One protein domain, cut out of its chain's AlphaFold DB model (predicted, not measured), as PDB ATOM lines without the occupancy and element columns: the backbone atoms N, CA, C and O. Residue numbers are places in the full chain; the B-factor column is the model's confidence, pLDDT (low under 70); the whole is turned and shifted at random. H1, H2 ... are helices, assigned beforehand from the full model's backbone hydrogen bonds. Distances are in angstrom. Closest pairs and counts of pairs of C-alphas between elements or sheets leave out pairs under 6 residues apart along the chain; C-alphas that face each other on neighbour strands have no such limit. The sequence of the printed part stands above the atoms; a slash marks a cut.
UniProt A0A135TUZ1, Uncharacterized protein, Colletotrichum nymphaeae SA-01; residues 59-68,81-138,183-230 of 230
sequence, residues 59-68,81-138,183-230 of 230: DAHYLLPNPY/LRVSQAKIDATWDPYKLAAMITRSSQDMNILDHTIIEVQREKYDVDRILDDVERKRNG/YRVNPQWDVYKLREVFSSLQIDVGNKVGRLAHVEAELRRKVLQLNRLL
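This is residues 59 to 68, 81 to 138 and 183 to 230 of the 230 residues of an uncharacterized protein of Colletotrichum nymphaeae SA-01 (UniProt A0A135TUZ1). Two long helices, H3 and H4, lie side by side and run the same way as a slender two-helix rod. Near the end where both begin, two short helices are added: H1 packs on H3, and H2 packs on H4. The printed part has 116 residues with four named helices, in the order H1, H2, H3, H4, and no named strand; its class is all helix. It is only just extended, close to loose, with a radius of gyration of the C-alphas of 20.2 A and spans of 68 by 30 by 20 A.

H1 is residues 59 to 62, beginning at C-alpha 59 at (230.128, 188.017, 166.883). H2 is residues 85 to 90. H3, residues 94 to 136, is the longest helix and measures 62.6 A from C-alpha 94 at (223.343, 178.501, 165.196) to C-alpha 136. H4, residues 191 to 229, measures 57.0 A and ends at C-alpha 229 at (216.552, 216.374, 206.288).

H1 touches H3 with residues 96 to 103 of H3 alone; the closest C-alphas are those of Asp 59 and Ala 99, 5.0 A apart. H1 and H4 are apart. H2 touches H4 with residues 195 to 199 of H4 alone, at a shallow tilt of 27 degrees, opposite ways; the closest C-alphas, of Ile 88 and Arg 195, are 6.2 A apart. H2 and H3 are only just apart, their closest C-alphas 8.1 A from each other. H3 and H4 touch at a shallow tilt of 18 degrees, the same way; the closest C-alphas, of Lys 122 and Leu 219, are 5.2 A apart. Every O i to N i+4 pair in H2, H3 and H4 is within hydrogen-bond range; H1 is too short for such a pair.

The C-alphas farthest apart, of Trp 92 and Gly 138, are 68.4 A apart. Residues 69 to 80 and 139 to 182 are not printed, with C-alpha gaps of 19.6 A and 53.4 A. The link from H2 to H3 is tight. Mean pLDDT of the printed part is 80.1; residues 59 to 68 are under 70.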
ATOM      1  N   ASP A  59     229.327 187.702 165.708       64.19
ATOM      2  CA  ASP A  59     230.128 188.017 166.883       64.19
ATOM      3  C   ASP A  59     230.568 189.485 166.839       64.19
ATOM      4  O   ASP A  59     230.380 190.203 167.818       64.19
ATOM      5  N   ALA A  60     231.023 189.993 165.692       66.75
ATOM      6  CA  ALA A  60     231.302 191.423 165.538       66.75
ATOM      7  C   ALA A  60     230.051 192.306 165.714       66.75
ATOM      8  O   ALA A  60     230.143 193.423 166.223       66.75
ATOM      9  N   HIS A  61     228.872 191.817 165.317       67.62
ATOM     10  CA  HIS A  61     227.621 192.569 165.451       67.62
ATOM     11  C   HIS A  61     227.069 192.617 166.875       67.62
ATOM     12  O   HIS A  61     226.417 193.601 167.238       67.62
ATOM     13  N   TYR A  62     227.271 191.560 167.665       67.44
ATOM     14  CA  TYR A  62     226.642 191.437 168.976       67.44
ATOM     15  C   TYR A  62     227.613 191.538 170.143       67.44
ATOM     16  O   TYR A  62     227.178 191.954 171.214       67.44
ATOM     17  N   LEU A  63     228.898 191.231 169.999       66.00
ATOM     18  CA  LEU A  63     229.842 191.364 171.107       66.00
ATOM     19  C   LEU A  63     230.149 192.841 171.377       66.00
ATOM     20  O   LEU A  63     230.497 193.603 170.478       66.00
ATOM     21  N   LEU A  64     230.034 193.254 172.642       61.16
ATOM     22  CA  LEU A  64     230.655 194.504 173.084       61.16
ATOM     23  C   LEU A  64     232.174 194.307 173.176       61.16
ATOM     24  O   LEU A  64     232.630 193.185 173.440       61.16
ATOM     25  N   PRO A  65     232.969 195.388 173.042       57.59
ATOM     26  CA  PRO A  65     234.362 195.372 173.452       57.59
ATOM     27  C   PRO A  65     234.478 194.810 174.864       57.59
ATOM     28  O   PRO A  65     233.634 195.070 175.723       57.59
ATOM     29  N   ASN A  66     235.534 194.037 175.082       53.22
ATOM     30  CA  ASN A  66     235.779 193.334 176.327       53.22
ATOM     31  C   ASN A  66     235.544 194.253 177.551       53.22
ATOM     32  O   ASN A  66     236.207 195.293 177.638       53.22
ATOM     33  N   PRO A  67     234.659 193.893 178.504       44.78
ATOM     34  CA  PRO A  67     234.362 194.730 179.673       44.78
ATOM     35  C   PRO A  67     235.587 195.004 180.561       44.78
ATOM     36  O   PRO A  67     235.561 195.911 181.385       44.78
ATOM     37  N   TYR A  68     236.687 194.258 180.389       45.38
ATOM     38  CA  TYR A  68     237.961 194.532 181.067       45.38
ATOM     39  C   TYR A  68     238.751 195.707 180.467       45.38
ATOM     40  O   TYR A  68     239.652 196.224 181.122       45.38
ATOM     41  N   LEU A  81     220.262 193.296 175.328       82.56
ATOM     42  CA  LEU A  81     219.703 192.640 174.146       82.56
ATOM     43  C   LEU A  81     218.354 191.984 174.477       82.56
ATOM     44  O   LEU A  81     218.291 191.014 175.236       82.56
ATOM     45  N   ARG A  82     217.277 192.485 173.860       83.94
ATOM     46  CA  ARG A  82     215.910 191.959 173.988       83.94
ATOM     47  C   ARG A  82     215.411 191.392 172.675       83.94
ATOM     48  O   ARG A  82     215.410 192.067 171.646       83.94
ATOM     49  N   VAL A  83     214.959 190.145 172.716       85.88
ATOM     50  CA  VAL A  83     214.501 189.416 171.531       85.88
ATOM     51  C   VAL A  83     213.215 188.687 171.876       85.88
ATOM     52  O   VAL A  83     213.143 188.003 172.890       85.88
ATOM     53  N   SER A  84     212.182 188.853 171.048       87.12
ATOM     54  CA  SER A  84     210.900 188.182 171.264       87.12
ATOM     55  C   SER A  84     211.021 186.675 171.052       87.12
ATOM     56  O   SER A  84     211.745 186.233 170.159       87.12
ATOM     57  N   GLN A  85     210.250 185.888 171.810       85.25
ATOM     58  CA  GLN A  85     210.253 184.426 171.692       85.25
ATOM     59  C   GLN A  85     209.984 183.964 170.253       85.25
ATOM     60  O   GLN A  85     210.729 183.151 169.720       85.25
ATOM     61  N   ALA A  86     209.019 184.586 169.565       84.25
ATOM     62  CA  ALA A  86     208.726 184.292 168.161       84.25
ATOM     63  C   ALA A  86     209.947 184.477 167.239       84.25
ATOM     64  O   ALA A  86     210.140 183.711 166.299       84.25
ATOM     65  N   LYS A  87     210.799 185.474 167.509       80.31
ATOM     66  CA  LYS A  87     212.031 185.705 166.744       80.31
ATOM     67  C   LYS A  87     213.117 184.685 167.094       80.31
ATOM     68  O   LYS A  87     213.865 184.283 166.205       80.31
ATOM     69  N   ILE A  88     213.194 184.243 168.350       81.69
ATOM     70  CA  ILE A  88     214.094 183.160 168.779       81.69
ATOM     71  C   ILE A  88     213.708 181.857 168.071       81.69
ATOM     72  O   ILE A  88     214.549 181.232 167.426       81.69
ATOM     73  N   ASP A  89     212.423 181.511 168.102       77.56
ATOM     74  CA  ASP A  89     211.881 180.290 167.501       77.56
ATOM     75  C   ASP A  89     211.972 180.297 165.968       77.56
ATOM     76  O   ASP A  89     212.119 179.245 165.344       77.56
ATOM     77  N   ALA A  90     211.938 181.478 165.347       74.06
ATOM     78  CA  ALA A  90     212.160 181.635 163.912       74.06
ATOM     79  C   ALA A  90     213.645 181.534 163.507       74.06
ATOM     80  O   ALA A  90     213.944 181.286 162.339       74.06
ATOM     81  N   THR A  91     214.593 181.720 164.435       77.44
ATOM     82  CA  THR A  91     216.026 181.794 164.106       77.44
ATOM     83  C   THR A  91     216.641 180.404 164.000       77.44
ATOM     84  O   THR A  91     216.783 179.709 165.004       77.44
ATOM     85  N   TRP A  92     217.018 179.982 162.793       73.00
ATOM     86  CA  TRP A  92     217.641 178.673 162.531       73.00
ATOM     87  C   TRP A  92     219.169 178.707 162.414       73.00
ATOM     88  O   TRP A  92     219.790 177.653 162.321       73.00
ATOM     89  N   ASP A  93     219.771 179.894 162.438       77.00
ATOM     90  CA  ASP A  93     221.222 180.060 162.360       77.00
ATOM     91  C   ASP A  93     221.874 179.843 163.744       77.00
ATOM     92  O   ASP A  93     221.653 180.649 164.660       77.00
ATOM     93  N   PRO A  94     222.677 178.774 163.928       72.38
ATOM     94  CA  PRO A  94     223.343 178.501 165.196       72.38
ATOM     95  C   PRO A  94     224.427 179.533 165.538       72.38
ATOM     96  O   PRO A  94     224.636 179.794 166.720       72.38
ATOM     97  N   TYR A  95     225.091 180.145 164.550       74.88
ATOM     98  CA  TYR A  95     226.134 181.151 164.792       74.88
ATOM     99  C   TYR A  95     225.523 182.439 165.321       74.88
ATOM    100  O   TYR A  95     225.976 182.988 166.324       74.88
ATOM    101  N   LYS A  96     224.415 182.864 164.712       80.19
ATOM    102  CA  LYS A  96     223.632 183.993 165.206       80.19
ATOM    103  C   LYS A  96     223.158 183.777 166.641       80.19
ATOM    104  O   LYS A  96     223.330 184.656 167.479       80.19
ATOM    105  N   LEU A  97     222.584 182.609 166.942       79.31
ATOM    106  CA  LEU A  97     222.129 182.286 168.300       79.31
ATOM    107  C   LEU A  97     223.293 182.255 169.298       79.31
ATOM    108  O   LEU A  97     223.161 182.792 170.394       79.31
ATOM    109  N   ALA A  98     224.438 181.682 168.922       79.94
ATOM    110  CA  ALA A  98     225.641 181.666 169.751       79.94
ATOM    111  C   ALA A  98     226.145 183.082 170.080       79.94
ATOM    112  O   ALA A  98     226.404 183.385 171.249       79.94
ATOM    113  N   ALA A  99     226.220 183.964 169.083       80.69
ATOM    114  CA  ALA A  99     226.623 185.355 169.270       80.69
ATOM    115  C   ALA A  99     225.646 186.110 170.187       80.69
ATOM    116  O   ALA A  99     226.052 186.800 171.125       80.69
ATOM    117  N   MET A 100     224.339 185.917 169.981       85.75
ATOM    118  CA  MET A 100     223.290 186.534 170.799       85.75
ATOM    119  C   MET A 100     223.311 186.038 172.252       85.75
ATOM    120  O   MET A 100     223.178 186.848 173.168       85.75
ATOM    121  N   ILE A 101     223.535 184.740 172.487       85.50
ATOM    122  CA  ILE A 101     223.726 184.182 173.838       85.50
ATOM    123  C   ILE A 101     224.962 184.796 174.494       85.50
ATOM    124  O   ILE A 101     224.903 185.221 175.648       85.50
ATOM    125  N   THR A 102     226.074 184.871 173.762       82.00
ATOM    126  CA  THR A 102     227.329 185.419 174.286       82.00
ATOM    127  C   THR A 102     227.157 186.881 174.680       82.00
ATOM    128  O   THR A 102     227.538 187.262 175.788       82.00
ATOM    129  N   ARG A 103     226.493 187.681 173.841       82.94
ATOM    130  CA  ARG A 103     226.155 189.061 174.183       82.94
ATOM    131  C   ARG A 103     225.227 189.155 175.390       82.94
ATOM    132  O   ARG A 103     225.550 189.852 176.344       82.94
ATOM    133  N   SER A 104     224.106 188.440 175.411       84.88
ATOM    134  CA  SER A 104     223.204 188.502 176.568       84.88
ATOM    135  C   SER A 104     223.886 188.043 177.865       84.88
ATOM    136  O   SER A 104     223.577 188.561 178.933       84.88
ATOM    137  N   SER A 105     224.862 187.133 177.793       82.00
ATOM    138  CA  SER A 105     225.704 186.764 178.936       82.00
ATOM    139  C   SER A 105     226.610 187.918 179.387       82.00
ATOM    140  O   SER A 105     226.753 188.153 180.587       82.00
ATOM    141  N   GLN A 106     227.181 188.690 178.455       78.00
ATOM    142  CA  GLN A 106     227.908 189.923 178.781       78.00
ATOM    143  C   GLN A 106     226.992 190.957 179.450       78.00
ATOM    144  O   GLN A 106     227.353 191.474 180.507       78.00
ATOM    145  N   ASP A 107     225.798 191.192 178.894       80.56
ATOM    146  CA  ASP A 107     224.803 192.111 179.464       80.56
ATOM    147  C   ASP A 107     224.434 191.706 180.903       80.56
ATOM    148  O   ASP A 107     224.318 192.556 181.781       80.56
ATOM    149  N   MET A 108     224.317 190.404 181.183       83.06
ATOM    150  CA  MET A 108     224.050 189.901 182.536       83.06
ATOM    151  C   MET A 108     225.153 190.252 183.535       83.06
ATOM    152  O   MET A 108     224.837 190.659 184.653       83.06
ATOM    153  N   ASN A 109     226.426 190.138 183.146       77.69
ATOM    154  CA  ASN A 109     227.539 190.504 184.031       77.69
ATOM    155  C   ASN A 109     227.559 192.016 184.292       77.69
ATOM    156  O   ASN A 109     227.814 192.448 185.415       77.69
ATOM    157  N   ILE A 110     227.253 192.818 183.265       77.12
ATOM    158  CA  ILE A 110     227.135 194.277 183.378       77.12
ATOM    159  C   ILE A 110     226.002 194.649 184.343       77.12
ATOM    160  O   ILE A 110     226.193 195.475 185.239       77.12
ATOM    161  N   LEU A 111     224.836 194.012 184.206       80.88
ATOM    162  CA  LEU A 111     223.699 194.222 185.102       80.88
ATOM    163  C   LEU A 111     224.031 193.827 186.544       80.88
ATOM    164  O   LEU A 111     223.688 194.564 187.464       80.88
ATOM    165  N   ASP A 112     224.716 192.702 186.758       80.69
ATOM    166  CA  ASP A 112     225.135 192.283 188.098       80.69
ATOM    167  C   ASP A 112     226.085 193.283 188.751       80.69
ATOM    168  O   ASP A 112     225.869 193.674 189.901       80.69
ATOM    169  N   HIS A 113     227.085 193.751 188.005       76.00
ATOM    170  CA  HIS A 113     227.996 194.785 188.480       76.00
ATOM    171  C   HIS A 113     227.241 196.060 188.870       76.00
ATOM    172  O   HIS A 113     227.398 196.565 189.981       76.00
ATOM    173  N   THR A 114     226.354 196.527 187.991       77.62
ATOM    174  CA  THR A 114     225.565 197.744 188.217       77.62
ATOM    175  C   THR A 114     224.683 197.611 189.459       77.62
ATOM    176  O   THR A 114     224.644 198.508 190.296       77.62
ATOM    177  N   ILE A 115     223.998 196.476 189.638       79.31
ATOM    178  CA  ILE A 115     223.166 196.235 190.827       79.31
ATOM    179  C   ILE A 115     224.008 196.332 192.104       79.31
ATOM    180  O   ILE A 115     223.559 196.927 193.086       79.31
ATOM    181  N   ILE A 116     225.218 195.769 192.105       79.81
ATOM    182  CA  ILE A 116     226.134 195.845 193.249       79.81
ATOM    183  C   ILE A 116     226.540 197.300 193.521       79.81
ATOM    184  O   ILE A 116     226.573 197.713 194.680       79.81
ATOM    185  N   GLU A 117     226.825 198.090 192.486       78.94
ATOM    186  CA  GLU A 117     227.170 199.509 192.628       78.94
ATOM    187  C   GLU A 117     226.020 200.334 193.213       78.94
ATOM    188  O   GLU A 117     226.219 201.021 194.216       78.94
ATOM    189  N   VAL A 118     224.805 200.195 192.679       73.69
ATOM    190  CA  VAL A 118     223.622 200.910 193.193       73.69
ATOM    191  C   VAL A 118     223.319 200.500 194.641       73.69
ATOM    192  O   VAL A 118     222.961 201.335 195.471       73.69
ATOM    193  N   GLN A 119     223.503 199.224 194.998       78.44
ATOM    194  CA  GLN A 119     223.348 198.772 196.386       78.44
ATOM    195  C   GLN A 119     224.377 199.397 197.333       78.44
ATOM    196  O   GLN A 119     224.032 199.724 198.471       78.44
ATOM    197  N   ARG A 120     225.624 199.578 196.881       75.12
ATOM    198  CA  ARG A 120     226.660 200.271 197.662       75.12
ATOM    199  C   ARG A 120     226.292 201.731 197.878       75.12
ATOM    200  O   ARG A 120     226.379 202.206 199.005       75.12
ATOM    201  N   GLU A 121     225.825 202.410 196.834       74.12
ATOM    202  CA  GLU A 121     225.373 203.796 196.942       74.12
ATOM    203  C   GLU A 121     224.193 203.923 197.913       74.12
ATOM    204  O   GLU A 121     224.198 204.791 198.783       74.12
ATOM    205  N   LYS A 122     223.229 202.993 197.852       82.50
ATOM    206  CA  LYS A 122     222.120 202.946 198.817       82.50
ATOM    207  C   LYS A 122     222.627 202.826 200.250       82.50
ATOM    208  O   LYS A 122     222.170 203.565 201.115       82.50
ATOM    209  N   TYR A 123     223.587 201.934 200.490       79.81
ATOM    210  CA  TYR A 123     224.187 201.758 201.809       79.81
ATOM    211  C   TYR A 123     224.907 203.023 202.303       79.81
ATOM    212  O   TYR A 123     224.796 203.376 203.476       79.81
ATOM    213  N   ASP A 124     225.616 203.736 201.423       75.50
ATOM    214  CA  ASP A 124     226.245 205.011 201.776       75.50
ATOM    215  C   ASP A 124     225.200 206.086 202.129       75.50
ATOM    216  O   ASP A 124     225.394 206.811 203.106       75.50
ATOM    217  N   VAL A 125     224.079 206.158 201.401       74.19
ATOM    218  CA  VAL A 125     222.961 207.066 201.722       74.19
ATOM    219  C   VAL A 125     222.303 206.696 203.051       74.19
ATOM    220  O   VAL A 125     222.065 207.582 203.869       74.19
ATOM    221  N   ASP A 126     222.054 205.409 203.299       77.56
ATOM    222  CA  ASP A 126     221.512 204.918 204.570       77.56
ATOM    223  C   ASP A 126     222.423 205.305 205.743       77.56
ATOM    224  O   ASP A 126     221.950 205.860 206.732       77.56
ATOM    225  N   ARG A 127     223.746 205.143 205.597       80.38
ATOM    226  CA  ARG A 127     224.706 205.578 206.622       80.38
ATOM    227  C   ARG A 127     224.613 207.081 206.902       80.38
ATOM    228  O   ARG A 127     224.705 207.491 208.055       80.38
ATOM    229  N   ILE A 128     224.465 207.910 205.866       80.06
ATOM    230  CA  ILE A 128     224.338 209.365 206.044       80.06
ATOM    231  C   ILE A 128     223.028 209.702 206.759       80.06
ATOM    232  O   ILE A 128     223.036 210.535 207.663       80.06
ATOM    233  N   LEU A 129     221.919 209.058 206.388       81.50
ATOM    234  CA  LEU A 129     220.633 209.224 207.066       81.50
ATOM    235  C   LEU A 129     220.744 208.876 208.557       81.50
ATOM    236  O   LEU A 129     220.350 209.688 209.396       81.50
ATOM    237  N   ASP A 130     221.368 207.742 208.882       80.19
ATOM    238  CA  ASP A 130     221.608 207.314 210.262       80.19
ATOM    239  C   ASP A 130     222.483 208.324 211.027       80.19
ATOM    240  O   ASP A 130     222.229 208.634 212.194       80.19
ATOM    241  N   ASP A 131     223.518 208.874 210.384       80.19
ATOM    242  CA  ASP A 131     224.394 209.889 210.978       80.19
ATOM    243  C   ASP A 131     223.661 211.221 211.229       80.19
ATOM    244  O   ASP A 131     223.897 211.871 212.254       80.19
ATOM    245  N   VAL A 132     222.773 211.635 210.319       81.94
ATOM    246  CA  VAL A 132     221.926 212.832 210.475       81.94
ATOM    247  C   VAL A 132     220.960 212.647 211.643       81.94
ATOM    248  O   VAL A 132     220.863 213.520 212.509       81.94
ATOM    249  N   GLU A 133     220.297 211.494 211.724       80.25
ATOM    250  CA  GLU A 133     219.398 211.169 212.830       80.25
ATOM    251  C   GLU A 133     220.150 211.104 214.169       80.25
ATOM    252  O   GLU A 133     219.705 211.677 215.167       80.25
ATOM    253  N   ARG A 134     221.358 210.524 214.184       73.69
ATOM    254  CA  ARG A 134     222.230 210.509 215.368       73.69
ATOM    255  C   ARG A 134     222.576 211.920 215.839       73.69
ATOM    256  O   ARG A 134     222.512 212.194 217.037       73.69
ATOM    257  N   LYS A 135     222.944 212.827 214.926       79.19
ATOM    258  CA  LYS A 135     223.235 214.232 215.268       79.19
ATOM    259  C   LYS A 135     222.009 214.935 215.843       79.19
ATOM    260  O   LYS A 135     222.141 215.655 216.830       79.19
ATOM    261  N   ARG A 136     220.826 214.684 215.277       75.94
ATOM    262  CA  ARG A 136     219.556 215.220 215.786       75.94
ATOM    263  C   ARG A 136     219.250 214.732 217.208       75.94
ATOM    264  O   ARG A 136     218.760 215.512 218.017       75.94
ATOM    265  N   ASN A 137     219.623 213.495 217.534       77.31
ATOM    266  CA  ASN A 137     219.439 212.878 218.853       77.31
ATOM    267  C   ASN A 137     220.626 213.107 219.817       77.31
ATOM    268  O   ASN A 137     220.855 212.323 220.739       77.31
ATOM    269  N   GLY A 138     221.419 214.166 219.611       71.12
ATOM    270  CA  GLY A 138     222.509 214.536 220.521       71.12
ATOM    271  C   GLY A 138     223.713 213.585 220.497       71.12
ATOM    272  O   GLY A 138     224.457 213.512 221.473       71.12
ATOM    273  N   TYR A 183     225.959 180.144 181.017       71.56
ATOM    274  CA  TYR A 183     225.578 180.410 179.614       71.56
ATOM    275  C   TYR A 183     226.755 180.362 178.640       71.56
ATOM    276  O   TYR A 183     226.706 180.958 177.563       71.56
ATOM    277  N   ARG A 184     227.839 179.664 178.998       78.19
ATOM    278  CA  ARG A 184     228.956 179.475 178.072       78.19
ATOM    279  C   ARG A 184     228.489 178.613 176.902       78.19
ATOM    280  O   ARG A 184     228.176 177.440 177.089       78.19
ATOM    281  N   VAL A 185     228.473 179.199 175.706       78.81
ATOM    282  CA  VAL A 185     228.083 178.496 174.482       78.81
ATOM    283  C   VAL A 185     228.992 177.286 174.270       78.81
ATOM    284  O   VAL A 185     230.220 177.405 174.285       78.81
ATOM    285  N   ASN A 186     228.385 176.114 174.080       75.44
ATOM    286  CA  ASN A 186     229.103 174.891 173.745       75.44
ATOM    287  C   ASN A 186     229.026 174.644 172.226       75.44
ATOM    288  O   ASN A 186     227.918 174.576 171.691       75.44
ATOM    289  N   PRO A 187     230.161 174.425 171.535       71.38
ATOM    290  CA  PRO A 187     230.179 174.138 170.097       71.38
ATOM    291  C   PRO A 187     229.423 172.866 169.671       71.38
ATOM    292  O   PRO A 187     229.216 172.646 168.481       71.38
ATOM    293  N   GLN A 188     229.062 171.995 170.618       79.00
ATOM    294  CA  GLN A 188     228.292 170.772 170.372       79.00
ATOM    295  C   GLN A 188     226.775 170.972 170.462       79.00
ATOM    296  O   GLN A 188     226.033 170.033 170.180       79.00
ATOM    297  N   TRP A 189     226.301 172.145 170.889       82.19
ATOM    298  CA  TRP A 189     224.868 172.409 170.992       82.19
ATOM    299  C   TRP A 189     224.230 172.549 169.615       82.19
ATOM    300  O   TRP A 189     224.766 173.204 168.722       82.19
ATOM    301  N   ASP A 190     223.064 171.932 169.464       81.25
ATOM    302  CA  ASP A 190     222.225 172.115 168.293       81.25
ATOM    303  C   ASP A 190     221.376 173.391 168.414       81.25
ATOM    304  O   ASP A 190     221.346 174.075 169.442       81.25
ATOM    305  N   VAL A 191     220.675 173.727 167.331       76.31
ATOM    306  CA  VAL A 191     219.838 174.933 167.254       76.31
ATOM    307  C   VAL A 191     218.732 174.921 168.313       76.31
ATOM    308  O   VAL A 191     218.434 175.964 168.891       76.31
ATOM    309  N   TYR A 192     218.147 173.761 168.615       81.44
ATOM    310  CA  TYR A 192     217.100 173.649 169.631       81.44
ATOM    311  C   TYR A 192     217.641 173.959 171.024       81.44
ATOM    312  O   TYR A 192     217.041 174.759 171.745       81.44
ATOM    313  N   LYS A 193     218.807 173.406 171.377       86.50
ATOM    314  CA  LYS A 193     219.437 173.691 172.662       86.50
ATOM    315  C   LYS A 193     219.868 175.148 172.768       86.50
ATOM    316  O   LYS A 193     219.676 175.761 173.814       86.50
ATOM    317  N   LEU A 194     220.398 175.727 171.689       83.38
ATOM    318  CA  LEU A 194     220.744 177.150 171.640       83.38
ATOM    319  C   LEU A 194     219.511 178.040 171.858       83.38
ATOM    320  O   LEU A 194     219.578 178.980 172.643       83.38
ATOM    321  N   ARG A 195     218.367 177.725 171.237       85.19
ATOM    322  CA  ARG A 195     217.108 178.457 171.467       85.19
ATOM    323  C   ARG A 195     216.624 178.335 172.901       85.19
ATOM    324  O   ARG A 195     216.246 179.348 173.483       85.19
ATOM    325  N   GLU A 196     216.650 177.132 173.470       89.38
ATOM    326  CA  GLU A 196     216.252 176.888 174.860       89.38
ATOM    327  C   GLU A 196     217.094 177.750 175.810       89.38
ATOM    328  O   GLU A 196     216.552 178.546 176.575       89.38
ATOM    329  N   VAL A 197     218.423 177.670 175.683       90.06
ATOM    330  CA  VAL A 197     219.365 178.442 176.502       90.06
ATOM    331  C   VAL A 197     219.169 179.942 176.305       90.06
ATOM    332  O   VAL A 197     219.148 180.685 177.286       90.06
ATOM    333  N   PHE A 198     218.995 180.403 175.062       91.19
ATOM    334  CA  PHE A 198     218.774 181.820 174.793       91.19
ATOM    335  C   PHE A 198     217.447 182.320 175.376       91.19
ATOM    336  O   PHE A 198     217.404 183.407 175.947       91.19
ATOM    337  N   SER A 199     216.391 181.510 175.308       89.81
ATOM    338  CA  SER A 199     215.084 181.825 175.900       89.81
ATOM    339  C   SER A 199     215.185 181.945 177.422       89.81
ATOM    340  O   SER A 199     214.738 182.940 177.990       89.81
ATOM    341  N   SER A 200     215.842 180.989 178.090       91.19
ATOM    342  CA  SER A 200     216.102 181.066 179.534       91.19
ATOM    343  C   SER A 200     216.908 182.313 179.897       91.19
ATOM    344  O   SER A 200     216.536 183.055 180.802       91.19
ATOM    345  N   LEU A 201     217.959 182.608 179.132       90.38
ATOM    346  CA  LEU A 201     218.789 183.785 179.351       90.38
ATOM    347  C   LEU A 201     217.995 185.096 179.205       90.38
ATOM    348  O   LEU A 201     218.177 186.009 180.005       90.38
ATOM    349  N   GLN A 202     217.074 185.194 178.241       91.19
ATOM    350  CA  GLN A 202     216.200 186.365 178.078       91.19
ATOM    351  C   GLN A 202     215.273 186.585 179.287       91.19
ATOM    352  O   GLN A 202     215.038 187.735 179.680       91.19
ATOM    353  N   ILE A 203     214.785 185.503 179.905       89.00
ATOM    354  CA  ILE A 203     214.007 185.561 181.154       89.00
ATOM    355  C   ILE A 203     214.881 186.101 182.290       89.00
ATOM    356  O   ILE A 203     214.472 187.023 182.996       89.00
ATOM    357  N   ASP A 204     216.106 185.599 182.426       90.25
ATOM    358  CA  ASP A 204     217.014 186.012 183.498       90.25
ATOM    359  C   ASP A 204     217.468 187.472 183.355       90.25
ATOM    360  O   ASP A 204     217.485 188.214 184.341       90.25
ATOM    361  N   VAL A 205     217.719 187.933 182.123       88.56
ATOM    362  CA  VAL A 205     217.913 189.362 181.813       88.56
ATOM    363  C   VAL A 205     216.662 190.159 182.203       88.56
ATOM    364  O   VAL A 205     216.757 191.263 182.736       88.56
ATOM    365  N   GLY A 206     215.461 189.614 181.975       86.69
ATOM    366  CA  GLY A 206     214.180 190.147 182.473       86.69
ATOM    367  C   GLY A 206     214.206 190.415 183.971       86.69
ATOM    368  O   GLY A 206     214.034 191.552 184.416       86.69
ATOM    369  N   ASN A 207     214.499 189.366 184.727       89.06
ATOM    370  CA  ASN A 207     214.521 189.383 186.182       89.06
ATOM    371  C   ASN A 207     215.567 190.362 186.733       89.06
ATOM    372  O   ASN A 207     215.268 191.124 187.656       89.06
ATOM    373  N   LYS A 208     216.779 190.394 186.161       87.06
ATOM    374  CA  LYS A 208     217.833 191.318 186.610       87.06
ATOM    375  C   LYS A 208     217.504 192.777 186.323       87.06
ATOM    376  O   LYS A 208     217.701 193.602 187.209       87.06
ATOM    377  N   VAL A 209     216.949 193.098 185.153       88.19
ATOM    378  CA  VAL A 209     216.492 194.468 184.853       88.19
ATOM    379  C   VAL A 209     215.402 194.904 185.834       88.19
ATOM    380  O   VAL A 209     215.474 196.003 186.379       88.19
ATOM    381  N   GLY A 210     214.436 194.028 186.132       86.38
ATOM    382  CA  GLY A 210     213.414 194.306 187.145       86.38
ATOM    383  C   GLY A 210     214.011 194.557 188.534       86.38
ATOM    384  O   GLY A 210     213.613 195.495 189.227       86.38
ATOM    385  N   ARG A 211     215.016 193.764 188.927       86.81
ATOM    386  CA  ARG A 211     215.739 193.949 190.192       86.81
ATOM    387  C   ARG A 211     216.516 195.264 190.231       86.81
ATOM    388  O   ARG A 211     216.437 195.957 191.240       86.81
ATOM    389  N   LEU A 212     217.238 195.614 189.165       86.62
ATOM    390  CA  LEU A 212     217.965 196.881 189.069       86.62
ATOM    391  C   LEU A 212     217.006 198.065 189.232       86.62
ATOM    392  O   LEU A 212     217.218 198.898 190.107       86.62
ATOM    393  N   ALA A 213     215.895 198.072 188.489       88.00
ATOM    394  CA  ALA A 213     214.877 199.117 188.591       88.00
ATOM    395  C   ALA A 213     214.300 199.243 190.012       88.00
ATOM    396  O   ALA A 213     214.063 200.351 190.497       88.00
ATOM    397  N   HIS A 214     214.095 198.120 190.706       89.31
ATOM    398  CA  HIS A 214     213.635 198.124 192.093       89.31
ATOM    399  C   HIS A 214     214.654 198.773 193.043       89.31
ATOM    400  O   HIS A 214     214.282 199.642 193.835       89.31
ATOM    401  N   VAL A 215     215.932 198.387 192.947       84.50
ATOM    402  CA  VAL A 215     217.003 198.936 193.796       84.50
ATOM    403  C   VAL A 215     217.220 200.424 193.504       84.50
ATOM    404  O   VAL A 215     217.327 201.217 194.436       84.50
ATOM    405  N   GLU A 216     217.212 200.833 192.235       87.88
ATOM    406  CA  GLU A 216     217.308 202.248 191.857       87.88
ATOM    407  C   GLU A 216     216.138 203.073 192.397       87.88
ATOM    408  O   GLU A 216     216.330 204.183 192.896       87.88
ATOM    409  N   ALA A 217     214.912 202.550 192.326       90.44
ATOM    410  CA  ALA A 217     213.746 203.231 192.877       90.44
ATOM    411  C   ALA A 217     213.864 203.407 194.398       90.44
ATOM    412  O   ALA A 217     213.483 204.452 194.932       90.44
ATOM    413  N   GLU A 218     214.404 202.409 195.099       90.19
ATOM    414  CA  GLU A 218     214.667 202.491 196.533       90.19
ATOM    415  C   GLU A 218     215.737 203.545 196.853       90.19
ATOM    416  O   GLU A 218     215.505 204.407 197.704       90.19
ATOM    417  N   LEU A 219     216.856 203.543 196.121       87.62
ATOM    418  CA  LEU A 219     217.909 204.553 196.245       87.62
ATOM    419  C   LEU A 219     217.351 205.966 196.036       87.62
ATOM    420  O   LEU A 219     217.547 206.838 196.880       87.62
ATOM    421  N   ARG A 220     216.576 206.194 194.968       89.88
ATOM    422  CA  ARG A 220     215.945 207.499 194.699       89.88
ATOM    423  C   ARG A 220     215.046 207.950 195.850       89.88
ATOM    424  O   ARG A 220     215.073 209.121 196.223       89.88
ATOM    425  N   ARG A 221     214.266 207.040 196.446       91.94
ATOM    426  CA  ARG A 221     213.437 207.355 197.626       91.94
ATOM    427  C   ARG A 221     214.292 207.760 198.827       91.94
ATOM    428  O   ARG A 221     213.948 208.732 199.493       91.94
ATOM    429  N   LYS A 222     215.395 207.055 199.086       87.19
ATOM    430  CA  LYS A 222     216.326 207.352 200.185       87.19
ATOM    431  C   LYS A 222     217.037 208.692 199.996       87.19
ATOM    432  O   LYS A 222     217.076 209.495 200.920       87.19
ATOM    433  N   VAL A 223     217.494 208.990 198.780       87.25
ATOM    434  CA  VAL A 223     218.078 210.297 198.437       87.25
ATOM    435  C   VAL A 223     217.059 211.425 198.625       87.25
ATOM    436  O   VAL A 223     217.382 212.459 199.203       87.25
ATOM    437  N   LEU A 224     215.799 211.228 198.218       91.31
ATOM    438  CA  LEU A 224     214.732 212.207 198.466       91.31
ATOM    439  C   LEU A 224     214.455 212.420 199.959       91.31
ATOM    440  O   LEU A 224     214.151 213.540 200.359       91.31
ATOM    441  N   GLN A 225     214.537 211.372 200.781       88.19
ATOM    442  CA  GLN A 225     214.435 211.506 202.237       88.19
ATOM    443  C   GLN A 225     215.607 212.312 202.798       88.19
ATOM    444  O   GLN A 225     215.380 213.226 203.584       88.19
ATOM    445  N   LEU A 226     216.832 212.028 202.348       83.31
ATOM    446  CA  LEU A 226     218.029 212.749 202.775       83.31
ATOM    447  C   LEU A 226     217.934 214.243 202.442       83.31
ATOM    448  O   LEU A 226     218.147 215.077 203.317       83.31
ATOM    449  N   ASN A 227     217.510 214.583 201.224       85.88
ATOM    450  CA  ASN A 227     217.326 215.970 200.788       85.88
ATOM    451  C   ASN A 227     216.247 216.736 201.568       85.88
ATOM    452  O   ASN A 227     216.205 217.956 201.491       85.88
ATOM    453  N   ARG A 228     215.340 216.049 202.273       87.12
ATOM    454  CA  ARG A 228     214.344 216.691 203.149       87.12
ATOM    455  C   ARG A 228     214.867 216.945 204.563       87.12
ATOM    456  O   ARG A 228     214.206 217.650 205.318       87.12
ATOM    457  N   LEU A 229     215.966 216.296 204.947       77.00
ATOM    458  CA  LEU A 229     216.552 216.374 206.288       77.00
ATOM    459  C   LEU A 229     217.746 217.332 206.370       77.00
ATOM    460  O   LEU A 229     218.077 217.769 207.472       77.00
ATOM    461  N   LEU A 230     218.390 217.605 205.233       70.69
ATOM    462  CA  LEU A 230     219.415 218.638 205.066       70.69
ATOM    463  C   LEU A 230     218.765 220.002 204.816       70.69
ATOM    464  O   LEU A 230     219.312 220.992 205.347       70.69
TER     465      LEU A 230